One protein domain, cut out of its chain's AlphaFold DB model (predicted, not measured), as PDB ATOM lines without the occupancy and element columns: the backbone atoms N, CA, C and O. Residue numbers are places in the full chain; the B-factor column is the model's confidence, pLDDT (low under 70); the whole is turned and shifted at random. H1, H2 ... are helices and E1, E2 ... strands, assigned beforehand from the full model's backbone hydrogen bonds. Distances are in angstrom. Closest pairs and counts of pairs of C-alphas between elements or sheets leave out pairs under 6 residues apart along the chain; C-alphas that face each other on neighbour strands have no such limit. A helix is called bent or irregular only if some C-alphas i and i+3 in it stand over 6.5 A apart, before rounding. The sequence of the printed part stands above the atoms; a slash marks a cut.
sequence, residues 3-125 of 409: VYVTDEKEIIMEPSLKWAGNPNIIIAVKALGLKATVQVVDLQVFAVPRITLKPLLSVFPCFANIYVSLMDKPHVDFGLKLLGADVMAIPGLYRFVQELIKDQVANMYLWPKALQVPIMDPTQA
ATOM      1  N   VAL A   3     -21.569 -22.034 -43.069       81.94
ATOM      2  CA  VAL A   3     -21.138 -23.409 -43.336       81.94
ATOM      3  C   VAL A   3     -21.705 -23.817 -44.682       81.94
ATOM      4  O   VAL A   3     -22.899 -23.641 -44.924       81.94
ATOM      5  N   TYR A   4     -20.844 -24.347 -45.535       78.25
ATOM      6  CA  TYR A   4     -21.183 -24.836 -46.857       78.25
ATOM      7  C   TYR A   4     -20.800 -26.309 -46.932       78.25
ATOM      8  O   TYR A   4     -19.720 -26.707 -46.491       78.25
ATOM      9  N   VAL A   5     -21.702 -27.111 -47.483       69.75
ATOM     10  CA  VAL A   5     -21.419 -28.482 -47.900       69.75
ATOM     11  C   VAL A   5     -21.369 -28.439 -49.417       69.75
ATOM     12  O   VAL A   5     -22.313 -27.940 -50.029       69.75
ATOM     13  N   THR A   6     -20.263 -28.874 -50.013       68.06
ATOM     14  CA  THR A   6     -20.106 -28.888 -51.474       68.06
ATOM     15  C   THR A   6     -20.347 -30.293 -52.026       68.06
ATOM     16  O   THR A   6     -20.377 -31.277 -51.279       68.06
ATOM     17  N   ASP A   7     -20.512 -30.397 -53.345       49.09
ATOM     18  CA  ASP A   7     -20.686 -31.684 -54.029       49.09
ATOM     19  C   ASP A   7     -19.417 -32.554 -54.002       49.09
ATOM     20  O   ASP A   7     -19.498 -33.775 -54.115       49.09
ATOM     21  N   GLU A   8     -18.251 -31.960 -53.732       56.12
ATOM     22  CA  GLU A   8     -16.959 -32.656 -53.629       56.12
ATOM     23  C   GLU A   8     -16.730 -33.340 -52.268       56.12
ATOM     24  O   GLU A   8     -15.615 -33.755 -51.955       56.12
ATOM     25  N   LYS A   9     -17.776 -33.485 -51.439       64.44
ATOM     26  CA  LYS A   9     -17.686 -34.080 -50.090       64.44
ATOM     27  C   LYS A   9     -16.626 -33.387 -49.228       64.44
ATOM     28  O   LYS A   9     -15.821 -34.044 -48.571       64.44
ATOM     29  N   GLU A  10     -16.640 -32.062 -49.207       80.56
ATOM     30  CA  GLU A  10     -15.862 -31.240 -48.279       80.56
ATOM     31  C   GLU A  10     -16.804 -30.363 -47.445       80.56
ATOM     32  O   GLU A  10     -17.913 -30.009 -47.857       80.56
ATOM     33  N   ILE A  11     -16.366 -30.035 -46.230       85.75
ATOM     34  CA  ILE A  11     -17.069 -29.083 -45.364       85.75
ATOM     35  C   ILE A  11     -16.264 -27.796 -45.353       85.75
ATOM     36  O   ILE A  11     -15.117 -27.793 -44.906       85.75
ATOM     37  N   ILE A  12     -16.881 -26.705 -45.797       89.88
ATOM     38  CA  ILE A  12     -16.286 -25.372 -45.773       89.88
ATOM     39  C   ILE A  12     -16.955 -24.546 -44.676       89.88
ATOM     40  O   ILE A  12     -18.179 -24.465 -44.585       89.88
ATOM     41  N   MET A  13     -16.149 -23.894 -43.849       92.25
ATOM     42  CA  MET A  13     -16.587 -23.009 -42.780       92.25
ATOM     43  C   MET A  13     -15.902 -21.655 -42.919       92.25
ATOM     44  O   MET A  13     -14.683 -21.576 -43.040       92.25
ATOM     45  N   GLU A  14     -16.683 -20.585 -42.833       92.12
ATOM     46  CA  GLU A  14     -16.189 -19.206 -42.883       92.12
ATOM     47  C   GLU A  14     -16.557 -18.490 -41.571       92.12
ATOM     48  O   GLU A  14     -17.607 -17.831 -41.463       92.12
ATOM     49  N   PRO A  15     -15.775 -18.688 -40.491       90.88
ATOM     50  CA  PRO A  15     -15.903 -17.877 -39.290       90.88
ATOM     51  C   PRO A  15     -15.362 -16.460 -39.523       90.88
ATOM     52  O   PRO A  15     -14.403 -16.252 -40.255       90.88
ATOM     53  N   SER A  16     -15.957 -15.473 -38.850       90.06
ATOM     54  CA  SER A  16     -15.342 -14.150 -38.708       90.06
ATOM     55  C   SER A  16     -14.509 -14.176 -37.434       90.06
ATOM     56  O   SER A  16     -15.051 -14.377 -36.346       90.06
ATOM     57  N   LEU A  17     -13.196 -14.030 -37.584       90.12
ATOM     58  CA  LEU A  17     -12.242 -13.962 -36.490       90.12
ATOM     59  C   LEU A  17     -11.983 -12.495 -36.165       90.12
ATOM     60  O   LEU A  17     -11.587 -11.719 -37.034       90.12
ATOM     61  N   LYS A  18     -12.194 -12.134 -34.903       92.94
ATOM     62  CA  LYS A  18     -11.782 -10.854 -34.337       92.94
ATOM     63  C   LYS A  18     -10.965 -11.160 -33.100       92.94
ATOM     64  O   LYS A  18     -11.476 -11.773 -32.165       92.94
ATOM     65  N   TRP A  19      -9.704 -10.775 -33.118       93.31
ATOM     66  CA  TRP A  19      -8.795 -10.956 -32.004       93.31
ATOM     67  C   TRP A  19      -8.213  -9.602 -31.637       93.31
ATOM     68  O   TRP A  19      -7.788  -8.860 -32.513       93.31
ATOM     69  N   ALA A  20      -8.216  -9.281 -30.353       92.88
ATOM     70  CA  ALA A  20      -7.597  -8.083 -29.819       92.88
ATOM     71  C   ALA A  20      -6.856  -8.478 -28.548       92.88
ATOM     72  O   ALA A  20      -7.409  -9.166 -27.687       92.88
ATOM     73  N   GLY A  21      -5.604  -8.066 -28.441       90.94
ATOM     74  CA  GLY A  21      -4.776  -8.374 -27.292       90.94
ATOM     75  C   GLY A  21      -3.546  -7.491 -27.253       90.94
ATOM     76  O   GLY A  21      -3.239  -6.777 -28.201       90.94
ATOM     77  N   ASN A  22      -2.814  -7.567 -26.148       87.62
ATOM     78  CA  ASN A  22      -1.556  -6.849 -25.998       87.62
ATOM     79  C   ASN A  22      -0.392  -7.851 -25.986       87.62
ATOM     80  O   ASN A  22       0.060  -8.260 -24.912       87.62
ATOM     81  N   PRO A  23       0.029  -8.357 -27.161       82.69
ATOM     82  CA  PRO A  23       1.095  -9.339 -27.232       82.69
ATOM     83  C   PRO A  23       2.448  -8.659 -27.003       82.69
ATOM     84  O   PRO A  23       2.690  -7.555 -27.475       82.69
ATOM     85  N   ASN A  24       3.368  -9.338 -26.323       80.31
ATOM     86  CA  ASN A  24       4.719  -8.818 -26.124       80.31
ATOM     87  C   ASN A  24       5.643  -9.219 -27.288       80.31
ATOM     88  O   ASN A  24       6.487 -10.103 -27.141       80.31
ATOM     89  N   ILE A  25       5.453  -8.610 -28.463       84.38
ATOM     90  CA  ILE A  25       6.277  -8.874 -29.656       84.38
ATOM     91  C   ILE A  25       7.350  -7.789 -29.759       84.38
ATOM     92  O   ILE A  25       7.032  -6.623 -29.982       84.38
ATOM     93  N   ILE A  26       8.625  -8.166 -29.617       84.44
ATOM     94  CA  ILE A  26       9.771  -7.248 -29.691       84.44
ATOM     95  C   ILE A  26      10.655  -7.638 -30.876       84.44
ATOM     96  O   ILE A  26      11.240  -8.719 -30.909       84.44
ATOM     97  N   ILE A  27      10.789  -6.727 -31.832       83.25
ATOM     98  CA  ILE A  27      11.651  -6.845 -33.003       83.25
ATOM     99  C   ILE A  27      12.925  -6.050 -32.730       83.25
ATOM    100  O   ILE A  27      12.889  -4.833 -32.551       83.25
ATOM    101  N   ALA A  28      14.070  -6.728 -32.697       84.81
ATOM    102  CA  ALA A  28      15.370  -6.079 -32.576       84.81
ATOM    103  C   ALA A  28      16.030  -5.972 -33.955       84.81
ATOM    104  O   ALA A  28      16.356  -6.984 -34.570       84.81
ATOM    105  N   VAL A  29      16.267  -4.746 -34.417       81.06
ATOM    106  CA  VAL A  29      17.005  -4.461 -35.649       81.06
ATOM    107  C   VAL A  29      18.416  -4.028 -35.273       81.06
ATOM    108  O   VAL A  29      18.602  -3.097 -34.485       81.06
ATOM    109  N   LYS A  30      19.424  -4.710 -35.823       85.81
ATOM    110  CA  LYS A  30      20.835  -4.354 -35.652       85.81
ATOM    111  C   LYS A  30      21.410  -3.936 -37.000       85.81
ATOM    112  O   LYS A  30      21.491  -4.757 -37.906       85.81
ATOM    113  N   ALA A  31      21.815  -2.678 -37.122       82.06
ATOM    114  CA  ALA A  31      22.417  -2.131 -38.335       82.06
ATOM    115  C   ALA A  31      23.516  -1.132 -37.959       82.06
ATOM    116  O   ALA A  31      23.349  -0.368 -37.014       82.06
ATOM    117  N   LEU A  32      24.645  -1.150 -38.678       78.56
ATOM    118  CA  LEU A  32      25.757  -0.195 -38.505       78.56
ATOM    119  C   LEU A  32      26.221  -0.014 -37.039       78.56
ATOM    120  O   LEU A  32      26.530   1.087 -36.601       78.56
ATOM    121  N   GLY A  33      26.234  -1.095 -36.250       82.12
ATOM    122  CA  GLY A  33      26.628  -1.065 -34.832       82.12
ATOM    123  C   GLY A  33      25.549  -0.571 -33.856       82.12
ATOM    124  O   GLY A  33      25.705  -0.755 -32.652       82.12
ATOM    125  N   LEU A  34      24.430  -0.037 -34.349       80.38
ATOM    126  CA  LEU A  34      23.287   0.395 -33.544       80.38
ATOM    127  C   LEU A  34      22.263  -0.739 -33.397       80.38
ATOM    128  O   LEU A  34      22.003  -1.491 -34.339       80.38
ATOM    129  N   LYS A  35      21.672  -0.860 -32.202       84.50
ATOM    130  CA  LYS A  35      20.563  -1.779 -31.905       84.50
ATOM    131  C   LYS A  35      19.315  -0.958 -31.602       84.50
ATOM    132  O   LYS A  35      19.260  -0.282 -30.581       84.50
ATOM    133  N   ALA A  36      18.313  -1.059 -32.465       82.31
ATOM    134  CA  ALA A  36      16.988  -0.503 -32.236       82.31
ATOM    135  C   ALA A  36      16.015  -1.633 -31.893       82.31
ATOM    136  O   ALA A  36      16.060  -2.706 -32.494       82.31
ATOM    137  N   THR A  37      15.134  -1.403 -30.924       83.88
ATOM    138  CA  THR A  37      14.064  -2.342 -30.572       83.88
ATOM    139  C   THR A  37      12.717  -1.695 -30.832       83.88
ATOM    140  O   THR A  37      12.432  -0.633 -30.275       83.88
ATOM    141  N   VAL A  38      11.904  -2.349 -31.653       82.81
ATOM    142  CA  VAL A  38      10.519  -1.985 -31.938       82.81
ATOM    143  C   VAL A  38       9.621  -3.010 -31.261       82.81
ATOM    144  O   VAL A  38       9.739  -4.202 -31.522       82.81
ATOM    145  N   GLN A  39       8.741  -2.563 -30.379       84.94
ATOM    146  CA  GLN A  39       7.741  -3.392 -29.729       84.94
ATOM    147  C   GLN A  39       6.381  -3.127 -30.370       84.94
ATOM    148  O   GLN A  39       5.977  -1.974 -30.515       84.94
ATOM    149  N   VAL A  40       5.683  -4.195 -30.739       84.69
ATOM    150  CA  VAL A  40       4.283  -4.146 -31.161       84.69
ATOM    151  C   VAL A  40       3.422  -4.306 -29.912       84.69
ATOM    152  O   VAL A  40       3.662  -5.215 -29.121       84.69
ATOM    153  N   VAL A  41       2.453  -3.418 -29.727       86.00
ATOM    154  CA  VAL A  41       1.488  -3.421 -28.616       86.00
ATOM    155  C   VAL A  41       0.070  -3.329 -29.174       86.00
ATOM    156  O   VAL A  41      -0.093  -3.026 -30.350       86.00
ATOM    157  N   ASP A  42      -0.953  -3.608 -28.367       87.50
ATOM    158  CA  ASP A  42      -2.373  -3.404 -28.727       87.50
ATOM    159  C   ASP A  42      -2.768  -3.965 -30.112       87.50
ATOM    160  O   ASP A  42      -3.457  -3.319 -30.900       87.50
ATOM    161  N   LEU A  43      -2.297  -5.175 -30.424       88.75
ATOM    162  CA  LEU A  43      -2.537  -5.833 -31.703       88.75
ATOM    163  C   LEU A  43      -4.002  -6.266 -31.819       88.75
ATOM    164  O   LEU A  43      -4.529  -7.014 -30.991       88.75
ATOM    165  N   GLN A  44      -4.631  -5.856 -32.911       91.31
ATOM    166  CA  GLN A  44      -5.968  -6.244 -33.317       91.31
ATOM    167  C   GLN A  44      -5.925  -6.856 -34.712       91.31
ATOM    168  O   GLN A  44      -5.338  -6.308 -35.643       91.31
ATOM    169  N   VAL A  45      -6.563  -8.011 -34.865       90.56
ATOM    170  CA  VAL A  45      -6.637  -8.754 -36.118       90.56
ATOM    171  C   VAL A  45      -8.089  -9.093 -36.402       90.56
ATOM    172  O   VAL A  45      -8.763  -9.737 -35.597       90.56
ATOM    173  N   PHE A  46      -8.558  -8.698 -37.580       91.94
ATOM    174  CA  PHE A  46      -9.863  -9.063 -38.104       91.94
ATOM    175  C   PHE A  46      -9.654  -9.801 -39.418       91.94
ATOM    176  O   PHE A  46      -9.054  -9.280 -40.358       91.94
ATOM    177  N   ALA A  47     -10.144 -11.029 -39.480       90.94
ATOM    178  CA  ALA A  47      -9.982 -11.891 -40.635       90.94
ATOM    179  C   ALA A  47     -11.229 -12.746 -40.843       90.94
ATOM    180  O   ALA A  47     -11.945 -13.077 -39.897       90.94
ATOM    181  N   VAL A  48     -11.470 -13.134 -42.090       90.38
ATOM    182  CA  VAL A  48     -12.497 -14.116 -42.447       90.38
ATOM    183  C   VAL A  48     -11.779 -15.314 -43.063       90.38
ATOM    184  O   VAL A  48     -11.621 -15.378 -44.284       90.38
ATOM    185  N   PRO A  49     -11.238 -16.224 -42.232       92.31
ATOM    186  CA  PRO A  49     -10.632 -17.432 -42.753       92.31
ATOM    187  C   PRO A  49     -11.701 -18.368 -43.318       92.31
ATOM    188  O   PRO A  49     -12.763 -18.552 -42.727       92.31
ATOM    189  N   ARG A  50     -11.383 -19.001 -44.441       92.56
ATOM    190  CA  ARG A  50     -12.076 -20.156 -44.990       92.56
ATOM    191  C   ARG A  50     -11.356 -21.419 -44.525       92.56
ATOM    192  O   ARG A  50     -10.205 -21.662 -44.893       92.56
ATOM    193  N   ILE A  51     -12.050 -22.217 -43.724       94.12
ATOM    194  CA  ILE A  51     -11.597 -23.505 -43.199       94.12
ATOM    195  C   ILE A  51     -12.277 -24.607 -44.009       94.12
ATOM    196  O   ILE A  51     -13.500 -24.661 -44.037       94.12
ATOM    197  N   THR A  52     -11.512 -25.487 -44.644       91.56
ATOM    198  CA  THR A  52     -12.033 -26.599 -45.453       91.56
ATOM    199  C   THR A  52     -11.569 -27.931 -44.877       91.56
ATOM    200  O   THR A  52     -10.377 -28.120 -44.650       91.56
ATOM    201  N   LEU A  53     -12.497 -28.857 -44.641       90.50
ATOM    202  CA  LEU A  53     -12.212 -30.215 -44.173       90.50
ATOM    203  C   LEU A  53     -12.292 -31.180 -45.356       90.50
ATOM    204  O   LEU A  53     -13.385 -31.365 -45.897       90.50
ATOM    205  N   LYS A  54     -11.161 -31.783 -45.756       82.81
ATOM    206  CA  LYS A  54     -11.136 -32.762 -46.858       82.81
ATOM    207  C   LYS A  54      -9.912 -33.692 -46.899       82.81
ATOM    208  O   LYS A  54      -8.836 -33.309 -46.431       82.81
ATOM    209  N   PRO A  55     -10.040 -34.886 -47.510       73.88
ATOM    210  CA  PRO A  55     -11.304 -35.551 -47.855       73.88
ATOM    211  C   PRO A  55     -12.098 -35.917 -46.594       73.88
ATOM    212  O   PRO A  55     -11.500 -36.132 -45.537       73.88
ATOM    213  N   LEU A  56     -13.431 -35.971 -46.694       72.25
ATOM    214  CA  LEU A  56     -14.277 -36.539 -45.642       72.25
ATOM    215  C   LEU A  56     -14.154 -38.068 -45.628       72.25
ATOM    216  O   LEU A  56     -14.049 -38.711 -46.670       72.25
ATOM    217  N   LEU A  57     -14.184 -38.651 -44.431       67.56
ATOM    218  CA  LEU A  57     -13.981 -40.078 -44.184       67.56
ATOM    219  C   LEU A  57     -15.143 -40.654 -43.364       67.56
ATOM    220  O   LEU A  57     -15.768 -39.963 -42.563       67.56
ATOM    221  N   SER A  58     -15.412 -41.953 -43.516       57.75
ATOM    222  CA  SER A  58     -16.455 -42.673 -42.760       57.75
ATOM    223  C   SER A  58     -15.989 -43.171 -41.379       57.75
ATOM    224  O   SER A  58     -16.744 -43.826 -40.648       57.75
ATOM    225  N   VAL A  59     -14.743 -42.856 -41.013       59.19
ATOM    226  CA  VAL A  59     -14.080 -43.198 -39.750       59.19
ATOM    227  C   VAL A  59     -13.701 -41.906 -39.034       59.19
ATOM    228  O   VAL A  59     -13.256 -40.959 -39.674       59.19
ATOM    229  N   PHE A  60     -13.875 -41.862 -37.713       67.88
ATOM    230  CA  PHE A  60     -13.486 -40.717 -36.882       67.88
ATOM    231  C   PHE A  60     -11.990 -40.377 -37.080       67.88
ATOM    232  O   PHE A  60     -11.185 -41.308 -37.078       67.88
ATOM    233  N   PRO A  61     -11.593 -39.094 -37.239       78.56
ATOM    234  CA  PRO A  61     -12.357 -37.859 -36.997       78.56
ATOM    235  C   PRO A  61     -13.273 -37.397 -38.147       78.56
ATOM    236  O   PRO A  61     -13.810 -36.297 -38.094       78.56
ATOM    237  N   CYS A  62     -13.510 -38.253 -39.145       77.38
ATOM    238  CA  CYS A  62     -14.366 -38.038 -40.317       77.38
ATOM    239  C   CYS A  62     -13.775 -37.123 -41.399       77.38
ATOM    240  O   CYS A  62     -14.483 -36.748 -42.330       77.38
ATOM    241  N   PHE A  63     -12.490 -36.780 -41.312       84.50
ATOM    242  CA  PHE A  63     -11.751 -36.045 -42.338       84.50
ATOM    243  C   PHE A  63     -10.246 -36.276 -42.192       84.50
ATOM    244  O   PHE A  63      -9.772 -36.579 -41.097       84.50
ATOM    245  N   ALA A  64      -9.499 -36.118 -43.284       81.19
ATOM    246  CA  ALA A  64      -8.055 -36.353 -43.272       81.19
ATOM    247  C   ALA A  64      -7.221 -35.078 -43.061       81.19
ATOM    248  O   ALA A  64      -6.198 -35.123 -42.382       81.19
ATOM    249  N   ASN A  65      -7.654 -33.930 -43.599       89.12
ATOM    250  CA  ASN A  65      -6.920 -32.665 -43.495       89.12
ATOM    251  C   ASN A  65      -7.842 -31.483 -43.185       89.12
ATOM    252  O   ASN A  65      -9.019 -31.473 -43.559       89.12
ATOM    253  N   ILE A  66      -7.256 -30.455 -42.569       94.06
ATOM    254  CA  ILE A  66      -7.832 -29.117 -42.426       94.06
ATOM    255  C   ILE A  66      -7.031 -28.162 -43.309       94.06
ATOM    256  O   ILE A  66      -5.813 -28.081 -43.182       94.06
ATOM    257  N   TYR A  67      -7.707 -27.409 -44.166       92.88
ATOM    258  CA  TYR A  67      -7.113 -26.344 -44.967       92.88
ATOM    259  C   TYR A  67      -7.618 -24.998 -44.471       92.88
ATOM    260  O   TYR A  67      -8.826 -24.789 -44.403       92.88
ATOM    261  N   VAL A  68      -6.717 -24.077 -44.142       93.50
ATOM    262  CA  VAL A  68      -7.068 -22.717 -43.713       93.50
ATOM    263  C   VAL A  68      -6.534 -21.717 -44.730       93.50
ATOM    264  O   VAL A  68      -5.332 -21.650 -44.964       93.50
ATOM    265  N   SER A  69      -7.426 -20.929 -45.319       93.19
ATOM    266  CA  SER A  69      -7.098 -19.841 -46.249       93.19
ATOM    267  C   SER A  69      -7.818 -18.559 -45.837       93.19
ATOM    268  O   SER A  69      -8.755 -18.594 -45.046       93.19
ATOM    269  N   LEU A  70      -7.379 -17.415 -46.340       91.38
ATOM    270  CA  LEU A  70      -8.010 -16.111 -46.186       91.38
ATOM    271  C   LEU A  70      -8.675 -15.740 -47.509       91.38
ATOM    272  O   LEU A  70      -8.049 -15.826 -48.564       91.38
ATOM    273  N   MET A  71      -9.940 -15.327 -47.449       85.75
ATOM    274  CA  MET A  71     -10.666 -14.875 -48.642       85.75
ATOM    275  C   MET A  71     -10.271 -13.452 -49.045       85.75
ATOM    276  O   MET A  71     -10.176 -13.147 -50.227       85.75
ATOM    277  N   ASP A  72      -9.968 -12.620 -48.051       87.94
ATOM    278  CA  ASP A  72      -9.570 -11.227 -48.213       87.94
ATOM    279  C   ASP A  72      -8.312 -10.937 -47.389       87.94
ATOM    280  O   ASP A  72      -7.992 -11.653 -46.433       87.94
ATOM    281  N   LYS A  73      -7.606  -9.848 -47.723       88.12
ATOM    282  CA  LYS A  73      -6.489  -9.373 -46.896       88.12
ATOM    283  C   LYS A  73      -6.991  -9.091 -45.471       88.12
ATOM    284  O   LYS A  73      -8.001  -8.399 -45.312       88.12
ATOM    285  N   PRO A  74      -6.298  -9.576 -44.426       89.25
ATOM    286  CA  PRO A  74      -6.735  -9.357 -43.059       89.25
ATOM    287  C   PRO A  74      -6.601  -7.878 -42.696       89.25
ATOM    288  O   PRO A  74      -5.679  -7.179 -43.130       89.25
ATOM    289  N   HIS A  75      -7.506  -7.396 -41.854       88.81
ATOM    290  CA  HIS A  75      -7.325  -6.110 -41.208       88.81
ATOM    291  C   HIS A  75      -6.457  -6.316 -39.971       88.81
ATOM    292  O   HIS A  75      -6.784  -7.125 -39.105       88.81
ATOM    293  N   VAL A  76      -5.344  -5.597 -39.910       88.44
ATOM    294  CA  VAL A  76      -4.382  -5.659 -38.812       88.44
ATOM    295  C   VAL A  76      -4.139  -4.230 -38.359       88.44
ATOM    296  O   VAL A  76      -3.797  -3.392 -39.195       88.44
ATOM    297  N   ASP A  77      -4.336  -3.985 -37.070       87.25
ATOM    298  CA  ASP A  77      -4.075  -2.721 -36.386       87.25
ATOM    299  C   ASP A  77      -3.230  -3.001 -35.136       87.25
ATOM    300  O   ASP A  77      -3.335  -4.076 -34.552       87.25
ATOM    301  N   PHE A  78      -2.330  -2.098 -34.772       87.56
ATOM    302  CA  PHE A  78      -1.392  -2.286 -33.666       87.56
ATOM    303  C   PHE A  78      -0.741  -0.969 -33.252       87.56
ATOM    304  O   PHE A  78      -0.496  -0.088 -34.069       87.56
ATOM    305  N   GLY A  79      -0.354  -0.863 -31.987       84.25
ATOM    306  CA  GLY A  79       0.565   0.164 -31.521       84.25
ATOM    307  C   GLY A  79       2.032  -0.204 -31.729       84.25
ATOM    308  O   GLY A  79       2.408  -1.377 -31.752       84.25
ATOM    309  N   LEU A  80       2.883   0.815 -31.855       83.56
ATOM    310  CA  LEU A  80       4.330   0.660 -31.982       83.56
ATOM    311  C   LEU A  80       5.062   1.482 -30.924       83.56
ATOM    312  O   LEU A  80       4.849   2.686 -30.811       83.56
ATOM    313  N   LYS A  81       5.992   0.838 -30.214       82.38
ATOM    314  CA  LYS A  81       6.955   1.492 -29.321       82.38
ATOM    315  C   LYS A  81       8.379   1.299 -29.833       82.38
ATOM    316  O   LYS A  81       8.801   0.173 -30.064       82.38
ATOM    317  N   LEU A  82       9.154   2.366 -29.975       80.75
ATOM    318  CA  LEU A  82      10.558   2.346 -30.399       80.75
ATOM    319  C   LEU A  82      11.374   2.772 -29.195       80.75
ATOM    320  O   LEU A  82      11.169   3.859 -28.661       80.75
ATOM    321  N   LEU A  83      12.280   1.903 -28.752       78.94
ATOM    322  CA  LEU A  83      13.108   2.155 -27.565       78.94
ATOM    323  C   LEU A  83      12.270   2.522 -26.316       78.94
ATOM    324  O   LEU A  83      12.720   3.275 -25.459       78.94
ATOM    325  N   GLY A  84      11.039   2.004 -26.220       72.44
ATOM    326  CA  GLY A  84      10.112   2.269 -25.113       72.44
ATOM    327  C   GLY A  84       9.269   3.546 -25.241       72.44
ATOM    328  O   GLY A  84       8.337   3.711 -24.456       72.44
ATOM    329  N   ALA A  85       9.530   4.405 -26.232       75.69
ATOM    330  CA  ALA A  85       8.712   5.580 -26.533       75.69
ATOM    331  C   ALA A  85       7.609   5.244 -27.546       75.69
ATOM    332  O   ALA A  85       7.815   4.411 -28.426       75.69
ATOM    333  N   ASP A  86       6.452   5.896 -27.424       72.25
ATOM    334  CA  ASP A  86       5.344   5.761 -28.375       72.25
ATOM    335  C   ASP A  86       5.689   6.447 -29.709       72.25
ATOM    336  O   ASP A  86       6.178   7.578 -29.737       72.25
ATOM    337  N   VAL A  87       5.487   5.741 -30.820       67.19
ATOM    338  CA  VAL A  87       6.038   6.085 -32.147       67.19
ATOM    339  C   VAL A  87       4.948   6.383 -33.162       67.19
ATOM    340  O   VAL A  87       5.226   6.509 -34.355       67.19
ATOM    341  N   MET A  88       3.710   6.575 -32.704       64.94
ATOM    342  CA  MET A  88       2.593   7.018 -33.550       64.94
ATOM    343  C   MET A  88       2.880   8.323 -34.316       64.94
ATOM    344  O   MET A  88       2.171   8.665 -35.256       64.94
ATOM    345  N   ALA A  89       3.936   9.048 -33.933       58.75
ATOM    346  CA  ALA A  89       4.353  10.305 -34.531       58.75
ATOM    347  C   ALA A  89       5.281  10.184 -35.757       58.75
ATOM    348  O   ALA A  89       5.515  11.210 -36.388       58.75
ATOM    349  N   ILE A  90       5.827   9.007 -36.114       67.00
ATOM    350  CA  ILE A  90       6.694   8.885 -37.308       67.00
ATOM    351  C   ILE A  90       5.822   8.752 -38.568       67.00
ATOM    352  O   ILE A  90       5.235   7.684 -38.789       67.00
ATOM    353  N   PRO A  91       5.750   9.784 -39.438       65.88
ATOM    354  CA  PRO A  91       4.893   9.741 -40.615       65.88
ATOM    355  C   PRO A  91       5.329   8.615 -41.557       65.88
ATOM    356  O   PRO A  91       6.500   8.491 -41.907       65.88
ATOM    357  N   GLY A  92       4.383   7.774 -41.972       72.50
ATOM    358  CA  GLY A  92       4.613   6.717 -42.961       72.50
ATOM    359  C   GLY A  92       5.152   5.388 -42.419       72.50
ATOM    360  O   GLY A  92       4.862   4.361 -43.030       72.50
ATOM    361  N   LEU A  93       5.836   5.353 -41.266       74.25
ATOM    362  CA  LEU A  93       6.376   4.101 -40.703       74.25
ATOM    363  C   LEU A  93       5.264   3.116 -40.322       74.25
ATOM    364  O   LEU A  93       5.320   1.949 -40.703       74.25
ATOM    365  N   TYR A  94       4.229   3.594 -39.628       76.88
ATOM    366  CA  TYR A  94       3.065   2.779 -39.265       76.88
ATOM    367  C   TYR A  94       2.398   2.165 -40.504       76.88
ATOM    368  O   TYR A  94       2.213   0.952 -40.583       76.88
ATOM    369  N   ARG A  95       2.126   2.992 -41.526       80.69
ATOM    370  CA  ARG A  95       1.510   2.539 -42.780       80.69
ATOM    371  C   ARG A  95       2.385   1.509 -43.496       80.69
ATOM    372  O   ARG A  95       1.856   0.513 -43.972       80.69
ATOM    373  N   PHE A  96       3.701   1.717 -43.539       81.75
ATOM    374  CA  PHE A  96       4.639   0.775 -44.150       81.75
ATOM    375  C   PHE A  96       4.622  -0.593 -43.456       81.75
ATOM    376  O   PHE A  96       4.473  -1.612 -44.124       81.75
ATOM    377  N   VAL A  97       4.731  -0.627 -42.122       79.62
ATOM    378  CA  VAL A  97       4.720  -1.890 -41.361       79.62
ATOM    379  C   VAL A  97       3.371  -2.596 -41.512       79.62
ATOM    380  O   VAL A  97       3.328  -3.811 -41.693       79.62
ATOM    381  N   GLN A  98       2.274  -1.839 -41.497       82.88
ATOM    382  CA  GLN A  98       0.936  -2.383 -41.684       82.88
ATOM    383  C   GLN A  98       0.762  -3.029 -43.069       82.88
ATOM    384  O   GLN A  98       0.262  -4.149 -43.147       82.88
ATOM    385  N   GLU A  99       1.176  -2.357 -44.150       85.31
ATOM    386  CA  GLU A  99       1.126  -2.927 -45.507       85.31
ATOM    387  C   GLU A  99       2.043  -4.148 -45.634       85.31
ATOM    388  O   GLU A  99       1.618  -5.172 -46.159       85.31
ATOM    389  N   LEU A 100       3.252  -4.102 -45.061       83.56
ATOM    390  CA  LEU A 100       4.179  -5.235 -45.073       83.56
ATOM    391  C   LEU A 100       3.566  -6.479 -44.414       83.56
ATOM    392  O   LEU A 100       3.623  -7.565 -44.983       83.56
ATOM    393  N   ILE A 101       2.963  -6.335 -43.228       82.31
ATOM    394  CA  ILE A 101       2.314  -7.453 -42.526       82.31
ATOM    395  C   ILE A 101       1.129  -7.974 -43.343       82.31
ATOM    396  O   ILE A 101       1.002  -9.184 -43.532       82.31
ATOM    397  N   LYS A 102       0.280  -7.074 -43.856       85.00
ATOM    398  CA  LYS A 102      -0.873  -7.445 -44.685       85.00
ATOM    399  C   LYS A 102      -0.445  -8.222 -45.925       85.00
ATOM    400  O   LYS A 102      -1.036  -9.261 -46.210       85.00
ATOM    401  N   ASP A 103       0.590  -7.764 -46.619       86.56
ATOM    402  CA  ASP A 103       1.093  -8.399 -47.834       86.56
ATOM    403  C   ASP A 103       1.774  -9.739 -47.552       86.56
ATOM    404  O   ASP A 103       1.538 -10.698 -48.283       86.56
ATOM    405  N   GLN A 104       2.561  -9.861 -46.479       85.69
ATOM    406  CA  GLN A 104       3.172 -11.141 -46.102       85.69
ATOM    407  C   GLN A 104       2.115 -12.185 -45.729       85.69
ATOM    408  O   GLN A 104       2.137 -13.302 -46.247       85.69
ATOM    409  N   VAL A 105       1.144 -11.815 -44.890       83.25
ATOM    410  CA  VAL A 105       0.067 -12.727 -44.481       83.25
ATOM    411  C   VAL A 105      -0.812 -13.105 -45.679       83.25
ATOM    412  O   VAL A 105      -1.146 -14.279 -45.847       83.25
ATOM    413  N   ALA A 106      -1.134 -12.149 -46.556       83.44
ATOM    414  CA  ALA A 106      -1.873 -12.423 -47.786       83.44
ATOM    415  C   ALA A 106      -1.090 -13.349 -48.732       83.44
ATOM    416  O   ALA A 106      -1.634 -14.321 -49.239       83.44
ATOM    417  N   ASN A 107       0.208 -13.127 -48.930       85.69
ATOM    418  CA  ASN A 107       1.013 -13.955 -49.831       85.69
ATOM    419  C   ASN A 107       1.147 -15.413 -49.381       85.69
ATOM    420  O   ASN A 107       1.413 -16.275 -50.223       85.69
ATOM    421  N   MET A 108       0.991 -15.690 -48.086       80.88
ATOM    422  CA  MET A 108       1.060 -17.044 -47.536       80.88
ATOM    423  C   MET A 108      -0.296 -17.746 -47.517       80.88
ATOM    424  O   MET A 108      -0.353 -18.945 -47.785       80.88
ATOM    425  N   TYR A 109      -1.372 -17.018 -47.208       86.62
ATOM    426  CA  TYR A 109      -2.655 -17.634 -46.861       86.62
ATOM    427  C   TYR A 109      -3.845 -17.134 -47.676       86.62
ATOM    428  O   TYR A 109      -4.940 -17.644 -47.475       86.62
ATOM    429  N   LEU A 110      -3.685 -16.151 -48.566       87.75
ATOM    430  CA  LEU A 110      -4.777 -15.719 -49.437       87.75
ATOM    431  C   LEU A 110      -5.077 -16.811 -50.465       87.75
ATOM    432  O   LEU A 110      -4.165 -17.362 -51.090       87.75
ATOM    433  N   TRP A 111      -6.361 -17.124 -50.634       83.94
ATOM    434  CA  TRP A 111      -6.813 -18.138 -51.582       83.94
ATOM    435  C   TRP A 111      -6.226 -17.875 -52.988       83.94
ATOM    436  O   TRP A 111      -6.231 -16.726 -53.436       83.94
ATOM    437  N   PRO A 112      -5.688 -18.893 -53.696       84.69
ATOM    438  CA  PRO A 112      -5.826 -20.337 -53.462       84.69
ATOM    439  C   PRO A 112      -4.812 -20.955 -52.488       84.69
ATOM    440  O   PRO A 112      -4.860 -22.161 -52.251       84.69
ATOM    441  N   LYS A 113      -3.890 -20.174 -51.912       88.38
ATOM    442  CA  LYS A 113      -2.915 -20.703 -50.952       88.38
ATOM    443  C   LYS A 113      -3.596 -20.990 -49.619       88.38
ATOM    444  O   LYS A 113      -4.394 -20.192 -49.133       88.38
ATOM    445  N   ALA A 114      -3.272 -22.133 -49.027       88.94
ATOM    446  CA  ALA A 114      -3.858 -22.567 -47.770       88.94
ATOM    447  C   ALA A 114      -2.805 -23.218 -46.874       88.94
ATOM    448  O   ALA A 114      -1.928 -23.944 -47.341       88.94
ATOM    449  N   LEU A 115      -2.938 -22.996 -45.569       90.12
ATOM    450  CA  LEU A 115      -2.252 -23.782 -44.559       90.12
ATOM    451  C   LEU A 115      -2.926 -25.152 -44.474       90.12
ATOM    452  O   LEU A 115      -4.076 -25.241 -44.043       90.12
ATOM    453  N   GLN A 116      -2.213 -26.202 -44.871       92.00
ATOM    454  CA  GLN A 116      -2.659 -27.579 -44.701       92.00
ATOM    455  C   GLN A 116      -2.193 -28.115 -43.348       92.00
ATOM    456  O   GLN A 116      -1.002 -28.132 -43.045       92.00
ATOM    457  N   VAL A 117      -3.143 -28.593 -42.552       93.31
ATOM    458  CA  VAL A 117      -2.895 -29.305 -41.302       93.31
ATOM    459  C   VAL A 117      -3.367 -30.751 -41.490       93.31
ATOM    460  O   VAL A 117      -4.581 -30.989 -41.517       93.31
ATOM    461  N   PRO A 118      -2.446 -31.715 -41.666       89.38
ATOM    462  CA  PRO A 118      -2.806 -33.123 -41.765       89.38
ATOM    463  C   PRO A 118      -3.253 -33.642 -40.396       89.38
ATOM    464  O   PRO A 118      -2.602 -33.400 -39.381       89.38
ATOM    465  N   ILE A 119      -4.381 -34.345 -40.371       88.44
ATOM    466  CA  ILE A 119      -4.976 -34.922 -39.157       88.44
ATOM    467  C   ILE A 119      -4.844 -36.442 -39.162       88.44
ATOM    468  O   ILE A 119      -4.586 -37.052 -38.128       88.44
ATOM    469  N   MET A 120      -5.035 -37.050 -40.329       74.12
ATOM    470  CA  MET A 120      -5.032 -38.492 -40.534       74.12
ATOM    471  C   MET A 120      -4.532 -38.797 -41.941       74.12
ATOM    472  O   MET A 120      -4.818 -38.054 -42.877       74.12
ATOM    473  N   ASP A 121      -3.845 -39.925 -42.091       73.88
ATOM    474  CA  ASP A 121      -3.548 -40.486 -43.403       73.88
ATOM    475  C   ASP A 121      -4.831 -41.108 -44.006       73.88
ATOM    476  O   ASP A 121      -5.371 -42.062 -43.428       73.88
ATOM    477  N   PRO A 122      -5.349 -40.595 -45.144       62.19
ATOM    478  CA  PRO A 122      -6.550 -41.129 -45.787       62.19
ATOM    479  C   PRO A 122      -6.439 -42.620 -46.133       62.19
ATOM    480  O   PRO A 122      -7.450 -43.325 -46.143       62.19
ATOM    481  N   THR A 123      -5.225 -43.110 -46.403       58.72
ATOM    482  CA  THR A 123      -4.989 -44.501 -46.812       58.72
ATOM    483  C   THR A 123      -5.271 -45.487 -45.680       58.72
ATOM    484  O   THR A 123      -5.794 -46.575 -45.918       58.72
ATOM    485  N   GLN A 124      -5.037 -45.089 -44.425       55.44
ATOM    486  CA  GLN A 124      -5.320 -45.936 -43.265       55.44
ATOM    487  C   GLN A 124      -6.817 -46.046 -42.953       55.44
ATOM    488  O   GLN A 124      -7.271 -47.073 -42.446       55.44
ATOM    489  N   ALA A 125      -7.603 -45.017 -43.278       52.53
ATOM    490  CA  ALA A 125      -9.052 -45.024 -43.070       52.53
ATOM    491  C   ALA A 125      -9.803 -45.890 -44.093       52.53
ATOM    492  O   ALA A 125     -10.908 -46.363 -43.815       52.53
TER     493      ALA A 125
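AT A GLANCE: This is residues 3 to 125 of the 409 residues of the protein "synaptotagmin-2-like isoform X2" of Gossypium hirsutum (UniProt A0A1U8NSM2). Two antiparallel sheets stand end to end in a long, loose body, turned against each other where the chain passes from one to the other, and helix H1 bridges them along one side. A hairpin, E4 and the first part of the bent strand E5, reaches out at one end of the length, and the short helix H2 lies at the other. The printed part has 123 residues, mixed in class, in the order E1 E2 E3 E4 E5 E6 E7 E8 H1 E9 H2; one sheet runs E1 E2 E6 E7 E9 and the other, branched at E5, holds E3, E4, E5 and E8. It is loose, with a radius of gyration of the C-alphas of 19.5 A, and a rod in outline, spanning 58 by 27 by 23 A.

HOW THE PARTS SIT: E1, residues 3 to 5, and E2, residues 11 to 14, form a hairpin, with N 4 and O 12 2.8 A apart. E2 is also antiparallel to E6, residues 49 to 56, with N 13 and O 51 at 2.8 A. E6 and E7, residues 63 to 70, form a hairpin, with N 52 and O 67 at 2.8 A. E7 pairs with the edge strand E9, residues 115 to 118, through N 66 and O 117 at 2.9 A. E2 runs on into E3, residues 17 to 21, at 49 degrees, and E5, residues 34 to 47, runs on into E6 at 69 degrees. E5 bends by 62 degrees at residue 42 and its pairing is staggered. E3, with N 19 and O 45 at 2.8 A, and E4, residues 25 to 31, with N 29 and O 36 at 2.8 A, lie on one side of E5; E4 and E5 are a hairpin. E8, residues 75 to 82, lies on the other side, with N 41 and O 79 at 2.9 A. H1, residues 93 to 109, is on the branched sheet, where its closest C-alphas with E8 are Gln 98 and Val 76, 6.9 A apart, and with residues 105 to 109 it only grazes the other sheet. In H1 every O i to N i+4 pair is within hydrogen-bond range; H2, residues 122 to 125, is too short for such a pair, and its one O i to N i+3 pair is within range. H2 is on the sheet of E7, over none of its strands, but only just: 2 of its C-alphas fall on E7.

IN THESE COORDINATES: E1 begins at C-alpha 3, (-21.138, -23.409, -43.336). E5 measures 36.2 A, H1 24.3 A, E8 22.5 A, E7 20.6 A, E6 19.7 A and E4 19.5 A. H2 ends at C-alpha 125, (-9.052, -45.024, -43.070).

THE WHOLE: The C-alphas of Gly 33 and Ser 58, the two farthest apart, are 60.4 A apart. The printed part has no cut and no long link. Mean pLDDT of the printed part is 81.8; residues 5 to 9, 57 to 60, 87 to 91 and 122 to 125 are under 70.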